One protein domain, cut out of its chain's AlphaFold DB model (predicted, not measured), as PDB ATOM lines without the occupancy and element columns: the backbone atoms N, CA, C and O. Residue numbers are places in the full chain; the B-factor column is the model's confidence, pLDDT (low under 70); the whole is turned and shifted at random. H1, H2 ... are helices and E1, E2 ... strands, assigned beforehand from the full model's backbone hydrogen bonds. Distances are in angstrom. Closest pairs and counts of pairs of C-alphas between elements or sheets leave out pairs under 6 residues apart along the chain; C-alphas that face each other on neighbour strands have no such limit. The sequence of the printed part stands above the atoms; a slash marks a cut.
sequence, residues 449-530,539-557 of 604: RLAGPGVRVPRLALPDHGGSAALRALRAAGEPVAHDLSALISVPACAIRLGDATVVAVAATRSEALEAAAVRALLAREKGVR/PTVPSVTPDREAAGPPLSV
ATOM      1  N   ARG A 449     196.790 238.099 243.073       95.69
ATOM      2  CA  ARG A 449     197.083 236.750 243.576       95.69
ATOM      3  C   ARG A 449     198.472 236.658 244.191       95.69
ATOM      4  O   ARG A 449     198.598 236.101 245.272       95.69
ATOM      5  N   LEU A 450     199.484 237.236 243.553       94.88
ATOM      6  CA  LEU A 450     200.868 237.216 244.030       94.88
ATOM      7  C   LEU A 450     201.059 237.983 245.353       94.88
ATOM      8  O   LEU A 450     201.951 237.657 246.138       94.88
ATOM      9  N   ALA A 451     200.207 238.973 245.627       94.12
ATOM     10  CA  ALA A 451     200.173 239.674 246.909       94.12
ATOM     11  C   ALA A 451     199.595 238.820 248.059       94.12
ATOM     12  O   ALA A 451     199.803 239.151 249.227       94.12
ATOM     13  N   GLY A 452     198.889 237.725 247.752       94.56
ATOM     14  CA  GLY A 452     198.306 236.828 248.745       94.56
ATOM     15  C   GLY A 452     199.365 236.089 249.583       94.56
ATOM     16  O   GLY A 452     200.400 235.674 249.055       94.56
ATOM     17  N   PRO A 453     199.130 235.886 250.892       93.56
ATOM     18  CA  PRO A 453     200.059 235.150 251.743       93.56
ATOM     19  C   PRO A 453     200.164 233.680 251.312       93.56
ATOM     20  O   PRO A 453     199.178 233.059 250.921       93.56
ATOM     21  N   GLY A 454     201.371 233.112 251.403       93.31
ATOM     22  CA  GLY A 454     201.625 231.693 251.122       93.31
ATOM     23  C   GLY A 454     201.685 231.314 249.638       93.31
ATOM     24  O   GLY A 454     201.905 230.142 249.331       93.31
ATOM     25  N   VAL A 455     201.533 232.271 248.716       95.19
ATOM     26  CA  VAL A 455     201.684 232.005 247.281       95.19
ATOM     27  C   VAL A 455     203.145 231.710 246.963       95.19
ATOM     28  O   VAL A 455     204.026 232.536 247.207       95.19
ATOM     29  N   ARG A 456     203.383 230.516 246.412       94.69
ATOM     30  CA  ARG A 456     204.689 230.087 245.912       94.69
ATOM     31  C   ARG A 456     204.647 229.912 244.404       94.69
ATOM     32  O   ARG A 456     203.668 229.385 243.880       94.69
ATOM     33  N   VAL A 457     205.708 230.332 243.721       95.38
ATOM     34  CA  VAL A 457     205.797 230.294 242.254       95.38
ATOM     35  C   VAL A 457     207.090 229.607 241.805       95.38
ATOM     36  O   VAL A 457     208.144 229.839 242.406       95.38
ATOM     37  N   PRO A 458     207.041 228.721 240.795       96.06
ATOM     38  CA  PRO A 458     208.229 228.037 240.301       96.06
ATOM     39  C   PRO A 458     209.163 229.015 239.584       96.06
ATOM     40  O   PRO A 458     208.730 229.922 238.867       96.06
ATOM     41  N   ARG A 459     210.469 228.817 239.768       95.06
ATOM     42  CA  ARG A 459     211.499 229.565 239.044       95.06
ATOM     43  C   ARG A 459     211.555 229.102 237.590       95.06
ATOM     44  O   ARG A 459     211.516 227.907 237.305       95.06
ATOM     45  N   LEU A 460     211.680 230.055 236.674       94.69
ATOM     46  CA  LEU A 460     211.824 229.812 235.246       94.69
ATOM     47  C   LEU A 460     213.290 230.004 234.839       94.69
ATOM     48  O   LEU A 460     213.908 231.023 235.156       94.69
ATOM     49  N   ALA A 461     213.848 229.022 234.131       93.31
ATOM     50  CA  ALA A 461     215.184 229.143 233.561       93.31
ATOM     51  C   ALA A 461     215.165 230.160 232.412       93.31
ATOM     52  O   ALA A 461     214.383 230.040 231.469       93.31
ATOM     53  N   LEU A 462     216.031 231.169 232.495       93.44
ATOM     54  CA  LEU A 462     216.225 232.126 231.413       93.44
ATOM     55  C   LEU A 462     217.159 231.507 230.353       93.44
ATOM     56  O   LEU A 462     218.182 230.952 230.731       93.44
ATOM     57  N   PRO A 463     216.883 231.634 229.044       90.56
ATOM     58  CA  PRO A 463     217.661 230.958 227.996       90.56
ATOM     59  C   PRO A 463     219.089 231.515 227.860       90.56
ATOM     60  O   PRO A 463     219.246 232.651 227.408       90.56
ATOM     61  N   ASP A 464     220.119 230.749 228.227       83.38
ATOM     62  CA  ASP A 464     221.521 231.208 228.326       83.38
ATOM     63  C   ASP A 464     222.037 231.914 227.059       83.38
ATOM     64  O   ASP A 464     222.684 232.966 227.130       83.38
ATOM     65  N   HIS A 465     221.680 231.392 225.883       80.31
ATOM     66  CA  HIS A 465     222.064 231.921 224.574       80.31
ATOM     67  C   HIS A 465     220.839 232.025 223.651       80.31
ATOM     68  O   HIS A 465     219.929 231.205 223.727       80.31
ATOM     69  N   GLY A 466     220.798 233.049 222.790       77.69
ATOM     70  CA  GLY A 466     219.732 233.214 221.786       77.69
ATOM     71  C   GLY A 466     218.440 233.894 222.260       77.69
ATOM     72  O   GLY A 466     217.459 233.891 221.526       77.69
ATOM     73  N   GLY A 467     218.420 234.495 223.456       82.12
ATOM     74  CA  GLY A 467     217.282 235.302 223.917       82.12
ATOM     75  C   GLY A 467     217.099 236.606 223.127       82.12
ATOM     76  O   GLY A 467     218.038 237.097 222.488       82.12
ATOM     77  N   SER A 468     215.900 237.192 223.214       89.81
ATOM     78  CA  SER A 468     215.579 238.483 222.592       89.81
ATOM     79  C   SER A 468     216.543 239.598 223.027       89.81
ATOM     80  O   SER A 468     217.283 239.478 224.012       89.81
ATOM     81  N   ALA A 469     216.565 240.710 222.284       90.56
ATOM     82  CA  ALA A 469     217.392 241.868 222.632       90.56
ATOM     83  C   ALA A 469     217.114 242.361 224.066       90.56
ATOM     84  O   ALA A 469     218.061 242.628 224.805       90.56
ATOM     85  N   ALA A 470     215.844 242.361 224.488       91.56
ATOM     86  CA  ALA A 470     215.438 242.726 225.843       91.56
ATOM     87  C   ALA A 470     216.033 241.792 226.909       91.56
ATOM     88  O   ALA A 470     216.582 242.265 227.899       91.56
ATOM     89  N   LEU A 471     216.009 240.468 226.702       93.75
ATOM     90  CA  LEU A 471     216.602 239.515 227.652       93.75
ATOM     91  C   LEU A 471     218.126 239.654 227.754       93.75
ATOM     92  O   LEU A 471     218.690 239.517 228.842       93.75
ATOM     93  N   ARG A 472     218.804 239.951 226.640       92.94
ATOM     94  CA  ARG A 472     220.249 240.235 226.649       92.94
ATOM     95  C   ARG A 472     220.560 241.524 227.410       92.94
ATOM     96  O   ARG A 472     221.438 241.506 228.270       92.94
ATOM     97  N   ALA A 473     219.819 242.600 227.147       92.38
ATOM     98  CA  ALA A 473     219.953 243.864 227.872       92.38
ATOM     99  C   ALA A 473     219.665 243.693 229.374       92.38
ATOM    100  O   ALA A 473     220.400 244.212 230.210       92.38
ATOM    101  N   LEU A 474     218.660 242.888 229.729       94.19
ATOM    102  CA  LEU A 474     218.302 242.583 231.113       94.19
ATOM    103  C   LEU A 474     219.428 241.868 231.876       94.19
ATOM    104  O   LEU A 474     219.679 242.183 233.036       94.19
ATOM    105  N   ARG A 475     220.143 240.937 231.235       94.31
ATOM    106  CA  ARG A 475     221.322 240.284 231.836       94.31
ATOM    107  C   ARG A 475     222.518 241.215 231.950       94.31
ATOM    108  O   ARG A 475     223.249 241.157 232.927       94.31
ATOM    109  N   ALA A 476     222.719 242.094 230.971       93.12
ATOM    110  CA  ALA A 476     223.739 243.135 231.083       93.12
ATOM    111  C   ALA A 476     223.414 244.126 232.220       93.12
ATOM    112  O   ALA A 476     224.310 244.727 232.806       93.12
ATOM    113  N   ALA A 477     222.127 244.278 232.546       92.94
ATOM    114  CA  ALA A 477     221.643 245.140 233.609       92.94
ATOM    115  C   ALA A 477     221.800 244.562 235.030       92.94
ATOM    116  O   ALA A 477     221.766 245.339 235.988       92.94
ATOM    117  N   GLY A 478     221.971 243.247 235.193       94.50
ATOM    118  CA  GLY A 478     222.138 242.599 236.496       94.50
ATOM    119  C   GLY A 478     221.854 241.097 236.458       94.50
ATOM    120  O   GLY A 478     221.982 240.455 235.421       94.50
ATOM    121  N   GLU A 479     221.443 240.533 237.593       95.56
ATOM    122  CA  GLU A 479     221.112 239.108 237.735       95.56
ATOM    123  C   GLU A 479     219.587 238.905 237.781       95.56
ATOM    124  O   GLU A 479     219.003 238.828 238.866       95.56
ATOM    125  N   PRO A 480     218.894 238.867 236.625       96.69
ATOM    126  CA  PRO A 480     217.452 238.698 236.612       96.69
ATOM    127  C   PRO A 480     217.039 237.296 237.060       96.69
ATOM    128  O   PRO A 480     217.628 236.290 236.659       96.69
ATOM    129  N   VAL A 481     215.954 237.227 237.829       96.75
ATOM    130  CA  VAL A 481     215.296 235.968 238.196       96.75
ATOM    131  C   VAL A 481     213.891 235.960 237.615       96.75
ATOM    132  O   VAL A 481     213.095 236.849 237.907       96.75
ATOM    133  N   ALA A 482     213.592 234.967 236.778       97.00
ATOM    134  CA  ALA A 482     212.266 234.780 236.208       97.00
ATOM    135  C   ALA A 482     211.466 233.725 236.978       97.00
ATOM    136  O   ALA A 482     212.023 232.745 237.476       97.00
ATOM    137  N   HIS A 483     210.150 233.907 237.027       96.88
ATOM    138  CA  HIS A 483     209.199 232.988 237.645       96.88
ATOM    139  C   HIS A 483     208.025 232.738 236.697       96.88
ATOM    140  O   HIS A 483     207.557 233.669 236.039       96.88
ATOM    141  N   ASP A 484     207.540 231.497 236.647       96.38
ATOM    142  CA  ASP A 484     206.342 231.135 235.883       96.38
ATOM    143  C   ASP A 484     205.100 231.321 236.768       96.38
ATOM    144  O   ASP A 484     204.938 230.672 237.803       96.38
ATOM    145  N   LEU A 485     204.229 232.242 236.364       96.25
ATOM    146  CA  LEU A 485     202.993 232.599 237.060       96.25
ATOM    147  C   LEU A 485     201.763 231.942 236.427       96.25
ATOM    148  O   LEU A 485     200.645 232.156 236.897       96.25
ATOM    149  N   SER A 486     201.942 231.134 235.380       95.19
ATOM    150  CA  SER A 486     200.835 230.616 234.572       95.19
ATOM    151  C   SER A 486     199.888 229.730 235.384       95.19
ATOM    152  O   SER A 486     198.679 229.745 235.176       95.19
ATOM    153  N   ALA A 487     200.408 229.028 236.397       93.56
ATOM    154  CA  ALA A 487     199.614 228.234 237.336       93.56
ATOM    155  C   ALA A 487     198.582 229.064 238.126       93.56
ATOM    156  O   ALA A 487     197.581 228.526 238.596       93.56
ATOM    157  N   LEU A 488     198.820 230.370 238.300       94.81
ATOM    158  CA  LEU A 488     197.955 231.230 239.106       94.81
ATOM    159  C   LEU A 488     196.648 231.573 238.398       94.81
ATOM    160  O   LEU A 488     195.650 231.794 239.091       94.81
ATOM    161  N   ILE A 489     196.649 231.642 237.062       94.00
ATOM    162  CA  ILE A 489     195.502 232.102 236.259       94.00
ATOM    163  C   ILE A 489     195.236 231.288 234.979       94.00
ATOM    164  O   ILE A 489     194.338 231.646 234.230       94.00
ATOM    165  N   SER A 490     195.956 230.188 234.746       94.06
ATOM    166  CA  SER A 490     195.781 229.276 233.601       94.06
ATOM    167  C   SER A 490     196.072 229.871 232.215       94.06
ATOM    168  O   SER A 490     195.682 229.282 231.213       94.06
ATOM    169  N   VAL A 491     196.806 230.985 232.140       95.44
ATOM    170  CA  VAL A 491     197.330 231.576 230.890       95.44
ATOM    171  C   VAL A 491     198.815 231.905 231.043       95.44
ATOM    172  O   VAL A 491     199.262 232.072 232.182       95.44
ATOM    173  N   PRO A 492     199.592 232.002 229.947       96.00
ATOM    174  CA  PRO A 492     201.017 232.300 230.022       96.00
ATOM    175  C   PRO A 492     201.306 233.621 230.736       96.00
ATOM    176  O   PRO A 492     200.943 234.701 230.272       96.00
ATOM    177  N   ALA A 493     201.974 233.519 231.881       96.69
ATOM    178  CA  ALA A 493     202.283 234.655 232.732       96.69
ATOM    179  C   ALA A 493     203.675 234.496 233.344       96.69
ATOM    180  O   ALA A 493     204.036 233.418 233.819       96.69
ATOM    181  N   CYS A 494     204.443 235.580 233.374       97.56
ATOM    182  CA  CYS A 494     205.807 235.600 233.889       97.56
ATOM    183  C   CYS A 494     205.987 236.747 234.887       97.56
ATOM    184  O   CYS A 494     205.442 237.835 234.705       97.56
ATOM    185  N   ALA A 495     206.801 236.517 235.917       97.62
ATOM    186  CA  ALA A 495     207.418 237.584 236.699       97.62
ATOM    187  C   ALA A 495     208.912 237.629 236.408       97.62
ATOM    188  O   ALA A 495     209.546 236.582 236.281       97.62
ATOM    189  N   ILE A 496     209.480 238.831 236.371       97.75
ATOM    190  CA  ILE A 496     210.929 239.031 236.389       97.75
ATOM    191  C   ILE A 496     211.275 239.954 237.545       97.75
ATOM    192  O   ILE A 496     210.745 241.061 237.657       97.75
ATOM    193  N   ARG A 497     212.198 239.489 238.382       96.56
ATOM    194  CA  ARG A 497     212.829 240.265 239.439       96.56
ATOM    195  C   ARG A 497     214.207 240.737 238.988       96.56
ATOM    196  O   ARG A 497     215.018 239.925 238.547       96.56
ATOM    197  N   LEU A 498     214.473 242.032 239.139       95.12
ATOM    198  CA  LEU A 498     215.775 242.658 238.919       95.12
ATOM    199  C   LEU A 498     216.072 243.602 240.094       95.12
ATOM    200  O   LEU A 498     215.427 244.639 240.249       95.12
ATOM    201  N   GLY A 499     217.028 243.222 240.946       92.88
ATOM    202  CA  GLY A 499     217.205 243.861 242.254       92.88
ATOM    203  C   GLY A 499     215.970 243.655 243.137       92.88
ATOM    204  O   GLY A 499     215.485 242.526 243.265       92.88
ATOM    205  N   ASP A 500     215.447 244.749 243.694       90.25
ATOM    206  CA  ASP A 500     214.245 244.751 244.543       90.25
ATOM    207  C   ASP A 500     212.939 244.932 243.754       90.25
ATOM    208  O   ASP A 500     211.845 244.763 244.296       90.25
ATOM    209  N   ALA A 501     213.030 245.261 242.462       92.06
ATOM    210  CA  ALA A 501     211.868 245.434 241.606       92.06
ATOM    211  C   ALA A 501     211.449 244.090 241.004       92.06
ATOM    212  O   ALA A 501     212.247 243.409 240.363       92.06
ATOM    213  N   THR A 502     210.180 243.723 241.175       95.75
ATOM    214  CA  THR A 502     209.551 242.632 240.422       95.75
ATOM    215  C   THR A 502     208.450 243.204 239.549       95.75
ATOM    216  O   THR A 502     207.648 244.015 240.010       95.75
ATOM    217  N   VAL A 503     208.408 242.783 238.291       97.00
ATOM    218  CA  VAL A 503     207.350 243.126 237.336       97.00
ATOM    219  C   VAL A 503     206.661 241.856 236.866       97.00
ATOM    220  O   VAL A 503     207.257 240.778 236.894       97.00
ATOM    221  N   VAL A 504     205.413 241.989 236.427       97.69
ATOM    222  CA  VAL A 504     204.623 240.891 235.861       97.69
ATOM    223  C   VAL A 504     204.260 241.207 234.417       97.69
ATOM    224  O   VAL A 504     204.133 242.380 234.057       97.69
ATOM    225  N   ALA A 505     204.077 240.172 233.607       97.69
ATOM    226  CA  ALA A 505     203.464 240.276 232.291       97.69
ATOM    227  C   ALA A 505     202.648 239.018 231.975       97.69
ATOM    228  O   ALA A 505     202.992 237.916 232.416       97.69
ATOM    229  N   VAL A 506     201.578 239.200 231.209       97.38
ATOM    230  CA  VAL A 506     200.756 238.132 230.624       97.38
ATOM    231  C   VAL A 506     200.816 238.283 229.106       97.38
ATOM    232  O   VAL A 506     200.938 239.398 228.609       97.38
ATOM    233  N   ALA A 507     200.770 237.180 228.364       95.88
ATOM    234  CA  ALA A 507     200.709 237.213 226.903       95.88
ATOM    235  C   ALA A 507     200.055 235.941 226.340       95.88
ATOM    236  O   ALA A 507     199.705 235.026 227.092       95.88
ATOM    237  N   ALA A 508     199.922 235.863 225.014       92.19
ATOM    238  CA  ALA A 508     199.388 234.685 224.334       92.19
ATOM    239  C   ALA A 508     200.306 233.459 224.476       92.19
ATOM    240  O   ALA A 508     199.817 232.328 224.541       92.19
ATOM    241  N   THR A 509     201.623 233.676 224.568       92.94
ATOM    242  CA  THR A 509     202.632 232.631 224.776       92.94
ATOM    243  C   THR A 509     203.576 232.945 225.941       92.94
ATOM    244  O   THR A 509     203.759 234.090 226.354       92.94
ATOM    245  N   ARG A 510     204.250 231.912 226.468       92.62
ATOM    246  CA  ARG A 510     205.250 232.083 227.540       92.62
ATOM    247  C   ARG A 510     206.440 232.934 227.087       92.62
ATOM    248  O   ARG A 510     206.972 233.698 227.889       92.62
ATOM    249  N   SER A 511     206.865 232.796 225.828       92.88
ATOM    250  CA  SER A 511     207.992 233.562 225.282       92.88
ATOM    251  C   SER A 511     207.672 235.055 225.230       92.88
ATOM    252  O   SER A 511     208.473 235.860 225.695       92.88
ATOM    253  N   GLU A 512     206.482 235.415 224.747       94.19
ATOM    254  CA  GLU A 512     206.016 236.807 224.718       94.19
ATOM    255  C   GLU A 512     205.845 237.372 226.132       94.19
ATOM    256  O   GLU A 512     206.292 238.484 226.402       94.19
ATOM    257  N   ALA A 513     205.284 236.596 227.071       95.88
ATOM    258  CA  ALA A 513     205.145 237.028 228.462       95.88
ATOM    259  C   ALA A 513     206.519 237.274 229.108       95.88
ATOM    260  O   ALA A 513     206.709 238.237 229.851       95.88
ATOM    261  N   LEU A 514     207.505 236.422 228.810       96.25
ATOM    262  CA  LEU A 514     208.870 236.591 229.295       96.25
ATOM    263  C   LEU A 514     209.546 237.833 228.693       96.25
ATOM    264  O   LEU A 514     210.222 238.570 229.410       96.25
ATOM    265  N   GLU A 515     209.359 238.080 227.399       95.25
ATOM    266  CA  GLU A 515     209.894 239.255 226.712       95.25
ATOM    267  C   GLU A 515     209.269 240.560 227.222       95.25
ATOM    268  O   GLU A 515     209.997 241.489 227.580       95.25
ATOM    269  N   ALA A 516     207.942 240.607 227.358       95.25
ATOM    270  CA  ALA A 516     207.230 241.748 227.926       95.25
ATOM    271  C   ALA A 516     207.671 242.030 229.374       95.25
ATOM    272  O   ALA A 516     207.930 243.182 229.736       95.25
ATOM    273  N   ALA A 517     207.839 240.986 230.197       96.81
ATOM    274  CA  ALA A 517     208.376 241.130 231.547       96.81
ATOM    275  C   ALA A 517     209.825 241.653 231.540       96.81
ATOM    276  O   ALA A 517     210.187 242.451 232.404       96.81
ATOM    277  N   ALA A 518     210.651 241.260 230.564       96.06
ATOM    278  CA  ALA A 518     212.035 241.727 230.455       96.06
ATOM    279  C   ALA A 518     212.109 243.218 230.110       96.06
ATOM    280  O   ALA A 518     212.849 243.958 230.760       96.06
ATOM    281  N   VAL A 519     211.294 243.672 229.152       94.88
ATOM    282  CA  VAL A 519     211.153 245.097 228.807       94.88
ATOM    283  C   VAL A 519     210.704 245.898 230.031       94.88
ATOM    284  O   VAL A 519     211.342 246.885 230.394       94.88
ATOM    285  N   ARG A 520     209.663 245.446 230.741       95.19
ATOM    286  CA  ARG A 520     209.167 246.129 231.948       95.19
ATOM    287  C   ARG A 520     210.198 246.168 233.076       95.19
ATOM    288  O   ARG A 520     210.286 247.174 233.771       95.19
ATOM    289  N   ALA A 521     210.996 245.115 233.255       95.56
ATOM    290  CA  ALA A 521     212.027 245.068 234.292       95.56
ATOM    291  C   ALA A 521     213.159 246.070 234.013       95.56
ATOM    292  O   ALA A 521     213.638 246.730 234.938       95.56
ATOM    293  N   LEU A 522     213.543 246.232 232.741       94.00
ATOM    294  CA  LEU A 522     214.488 247.265 232.314       94.00
ATOM    295  C   LEU A 522     213.950 248.668 232.617       94.00
ATOM    296  O   LEU A 522     214.625 249.447 233.286       94.00
ATOM    297  N   LEU A 523     212.708 248.953 232.224       92.31
ATOM    298  CA  LEU A 523     212.059 250.244 232.475       92.31
ATOM    299  C   LEU A 523     211.886 250.539 233.979       92.31
ATOM    300  O   LEU A 523     212.122 251.659 234.433       92.31
ATOM    301  N   ALA A 524     211.531 249.533 234.787       92.19
ATOM    302  CA  ALA A 524     211.403 249.680 236.237       92.19
ATOM    303  C   ALA A 524     212.737 250.047 236.911       92.19
ATOM    304  O   ALA A 524     212.745 250.812 237.878       92.19
ATOM    305  N   ARG A 525     213.868 249.554 236.388       90.31
ATOM    306  CA  ARG A 525     215.209 249.917 236.868       90.31
ATOM    307  C   ARG A 525     215.543 251.381 236.582       90.31
ATOM    308  O   ARG A 525     216.118 252.047 237.441       90.31
ATOM    309  N   GLU A 526     215.170 251.898 235.412       85.62
ATOM    310  CA  GLU A 526     215.448 253.290 235.027       85.62
ATOM    311  C   GLU A 526     214.739 254.308 235.927       85.62
ATOM    312  O   GLU A 526     215.286 255.378 236.210       85.62
ATOM    313  N   LYS A 527     213.555 253.957 236.448       77.31
ATOM    314  CA  LYS A 527     212.806 254.800 237.389       77.31
ATOM    315  C   LYS A 527     213.618 255.155 238.640       77.31
ATOM    316  O   LYS A 527     213.496 256.269 239.135       77.31
ATOM    317  N   GLY A 528     214.464 254.244 239.126       66.19
ATOM    318  CA  GLY A 528     215.335 254.498 240.280       66.19
ATOM    319  C   GLY A 528     216.461 255.502 240.005       66.19
ATOM    320  O   GLY A 528     217.037 256.038 240.945       66.19
ATOM    321  N   VAL A 529     216.769 255.771 238.731       59.25
ATOM    322  CA  VAL A 529     217.873 256.647 238.306       59.25
ATOM    323  C   VAL A 529     217.395 258.080 238.028       59.25
ATOM    324  O   VAL A 529     218.148 259.031 238.230       59.25
ATOM    325  N   ARG A 530     216.142 258.276 237.591       63.03
ATOM    326  CA  ARG A 530     215.606 259.616 237.288       63.03
ATOM    327  C   ARG A 530     215.151 260.339 238.561       63.03
ATOM    328  O   ARG A 530     214.043 260.134 239.043       63.03
ATOM    329  N   PRO A 539     204.256 249.445 236.798       89.19
ATOM    330  CA  PRO A 539     203.767 248.829 238.023       89.19
ATOM    331  C   PRO A 539     204.741 247.744 238.489       89.19
ATOM    332  O   PRO A 539     205.028 246.799 237.754       89.19
ATOM    333  N   THR A 540     205.242 247.874 239.716       93.12
ATOM    334  CA  THR A 540     206.009 246.822 240.386       93.12
ATOM    335  C   THR A 540     205.131 246.101 241.401       93.12
ATOM    336  O   THR A 540     204.182 246.664 241.951       93.12
ATOM    337  N   VAL A 541     205.445 244.835 241.641       93.25
ATOM    338  CA  VAL A 541     204.799 243.990 242.650       93.25
ATOM    339  C   VAL A 541     205.785 243.694 243.783       93.25
ATOM    340  O   VAL A 541     206.996 243.850 243.583       93.25
ATOM    341  N   PRO A 542     205.309 243.273 244.974       89.38
ATOM    342  CA  PRO A 542     206.197 242.824 246.038       89.38
ATOM    343  C   PRO A 542     207.189 241.776 245.529       89.38
ATOM    344  O   PRO A 542     206.822 240.893 244.753       89.38
ATOM    345  N   SER A 543     208.440 241.890 245.977       89.81
ATOM    346  CA  SER A 543     209.524 241.015 245.537       89.81
ATOM    347  C   SER A 543     209.187 239.539 245.770       89.81
ATOM    348  O   SER A 543     208.747 239.155 246.857       89.81
ATOM    349  N   VAL A 544     209.396 238.704 244.747       90.31
ATOM    350  CA  VAL A 544     209.348 237.244 244.897       90.31
ATOM    351  C   VAL A 544     210.675 236.802 245.508       90.31
ATOM    352  O   VAL A 544     211.690 236.654 244.825       90.31
ATOM    353  N   THR A 545     210.667 236.671 246.829       91.88
ATOM    354  CA  THR A 545     211.810 236.253 247.640       91.88
ATOM    355  C   THR A 545     212.019 234.732 247.579       91.88
ATOM    356  O   THR A 545     211.078 234.002 247.261       91.88
ATOM    357  N   PRO A 546     213.223 234.216 247.904       91.56
ATOM    358  CA  PRO A 546     213.513 232.778 247.842       91.56
ATOM    359  C   PRO A 546     212.549 231.884 248.645       91.56
ATOM    360  O   PRO A 546     212.282 230.754 248.253       91.56
ATOM    361  N   ASP A 547     211.971 232.375 249.745       92.12
ATOM    362  CA  ASP A 547     210.958 231.654 250.534       92.12
ATOM    363  C   ASP A 547     209.613 231.479 249.802       92.12
ATOM    364  O   ASP A 547     208.847 230.564 250.124       92.12
ATOM    365  N   ARG A 548     209.350 232.313 248.788       92.06
ATOM    366  CA  ARG A 548     208.198 232.224 247.879       92.06
ATOM    367  C   ARG A 548     208.499 231.418 246.616       92.06
ATOM    368  O   ARG A 548     207.607 231.231 245.789       92.06
ATOM    369  N   GLU A 549     209.713 230.907 246.447       93.12
ATOM    370  CA  GLU A 549     210.023 230.007 245.338       93.12
ATOM    371  C   GLU A 549     209.464 228.602 245.632       93.12
ATOM    372  O   GLU A 549     209.581 228.056 246.737       93.12
ATOM    373  N   ALA A 550     208.791 228.018 244.640       90.06
ATOM    374  CA  ALA A 550     208.349 226.630 244.691       90.06
ATOM    375  C   ALA A 550     209.445 225.714 244.131       90.06
ATOM    376  O   ALA A 550     209.972 225.961 243.045       90.06
ATOM    377  N   ALA A 551     209.746 224.626 244.842       82.81
ATOM    378  CA  ALA A 551     210.557 223.545 244.299       82.81
ATOM    379  C   ALA A 551     209.689 222.719 243.339       82.81
ATOM    380  O   ALA A 551     208.765 222.032 243.771       82.81
ATOM    381  N   GLY A 552     209.957 222.801 242.040       76.56
ATOM    382  CA  GLY A 552     209.259 221.990 241.051       76.56
ATOM    383  C   GLY A 552     209.480 222.479 239.624       76.56
ATOM    384  O   GLY A 552     209.790 223.656 239.423       76.56
ATOM    385  N   PRO A 553     209.344 221.588 238.628       78.56
ATOM    386  CA  PRO A 553     209.377 221.995 237.234       78.56
ATOM    387  C   PRO A 553     208.207 222.950 236.936       78.56
ATOM    388  O   PRO A 553     207.133 222.808 237.533       78.56
ATOM    389  N   PRO A 554     208.385 223.917 236.019       75.06
ATOM    390  CA  PRO A 554     207.285 224.753 235.558       75.06
ATOM    391  C   PRO A 554     206.176 223.875 234.969       75.06
ATOM    392  O   PRO A 554     206.449 222.863 234.321       75.06
ATOM    393  N   LEU A 555     204.915 224.255 235.191       74.19
ATOM    394  CA  LEU A 555     203.789 223.527 234.614       74.19
ATOM    395  C   LEU A 555     203.817 223.671 233.089       74.19
ATOM    396  O   LEU A 555     203.959 224.773 232.556       74.19
ATOM    397  N   SER A 556     203.650 222.566 232.370       73.69
ATOM    398  CA  SER A 556     203.441 222.614 230.924       73.69
ATOM    399  C   SER A 556     202.033 223.139 230.643       73.69
ATOM    400  O   SER A 556     201.062 222.397 230.732       73.69
ATOM    401  N   VAL A 557     201.913 224.425 230.301       68.31
ATOM    402  CA  VAL A 557     200.652 225.049 229.837       68.31
ATOM    403  C   VAL A 557     200.484 224.893 228.315       68.31
ATOM    404  O   VAL A 557     199.629 225.514 227.700       68.31
TER     405      VAL A 557
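AT A GLANCE: This is residues 449 to 530 and 539 to 557 of the 604 residues of an uncharacterized protein of Streptomyces laurentii (UniProt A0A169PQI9). A small, strongly twisted sheet of four strands has one long helix, H3, packed over E3 and E4. H1 packs on H3 at a steep tilt and grazes the sheet, while H2 is a single short turn beside the strands. The last stretch, residues 539 to 557, has no named element and is tied to E1 by a short parallel pairing. The 101 printed residues hold, along the chain, E1 H1 E2 H2 E3 E4 H3; the class is mixed, the sheet order is E1 E2 E3 E4, and E2, E3 and E4 are antiparallel. It is compact, with a radius of gyration of the C-alphas of 12.7 A and spans of 33 by 29 by 22 A.

IN THESE COORDINATES: E1 is residues 457 to 460, 9.3 A long, with C-alpha 457 at (205.797, 230.294, 242.254). H1 is 469 to 477, 12.2 A; E2 is 481 to 484, 10.4 A; H2 is 486 to 489, 5.8 A. The hairpin E3, 493 to 498, and E4, 501 to 506, measures 16.9 A and 17.2 A. H3, 510 to 527, is 25.9 A long, with C-alpha 527 at (212.806, 254.800, 237.389).

HOW THE PARTS SIT: E1 and E2 meet only at a point, where C-alphas 459 and 483 face each other at 4.4 A. Between E2 and E3, N 483 and O 495 are 2.8 A apart; between E3 and E4, N 496 and O 503 are 3.0 A apart, both within hydrogen-bond range. H3 is on the sheet at a height of 6.6 A, over E3 and E4, only just slantwise at 32 degrees to E4 on the local plane; its closest C-alphas to E4 are those of Ala 513 and Val 506, 5.0 A. H1 touches residues 515 to 522 of H3, closest at the C-alphas of Ala 470 and Val 519, 5.7 A, at a steep tilt of 44 degrees, the same way. H2 stands at the sheet's level, 3.1 A. Every O i to N i+4 pair is within hydrogen-bond range in H1 and H3; H2 is too short for one.

THE WHOLE: The C-alphas of Arg 530 and Ser 556, the farthest apart, are 39.5 A from each other. Residues 531 to 538 are not printed, and the gap is 16.0 A. No link between named elements is long. Mean pLDDT of the printed part is 91.1; residues 528 to 530 and 557 are under 70.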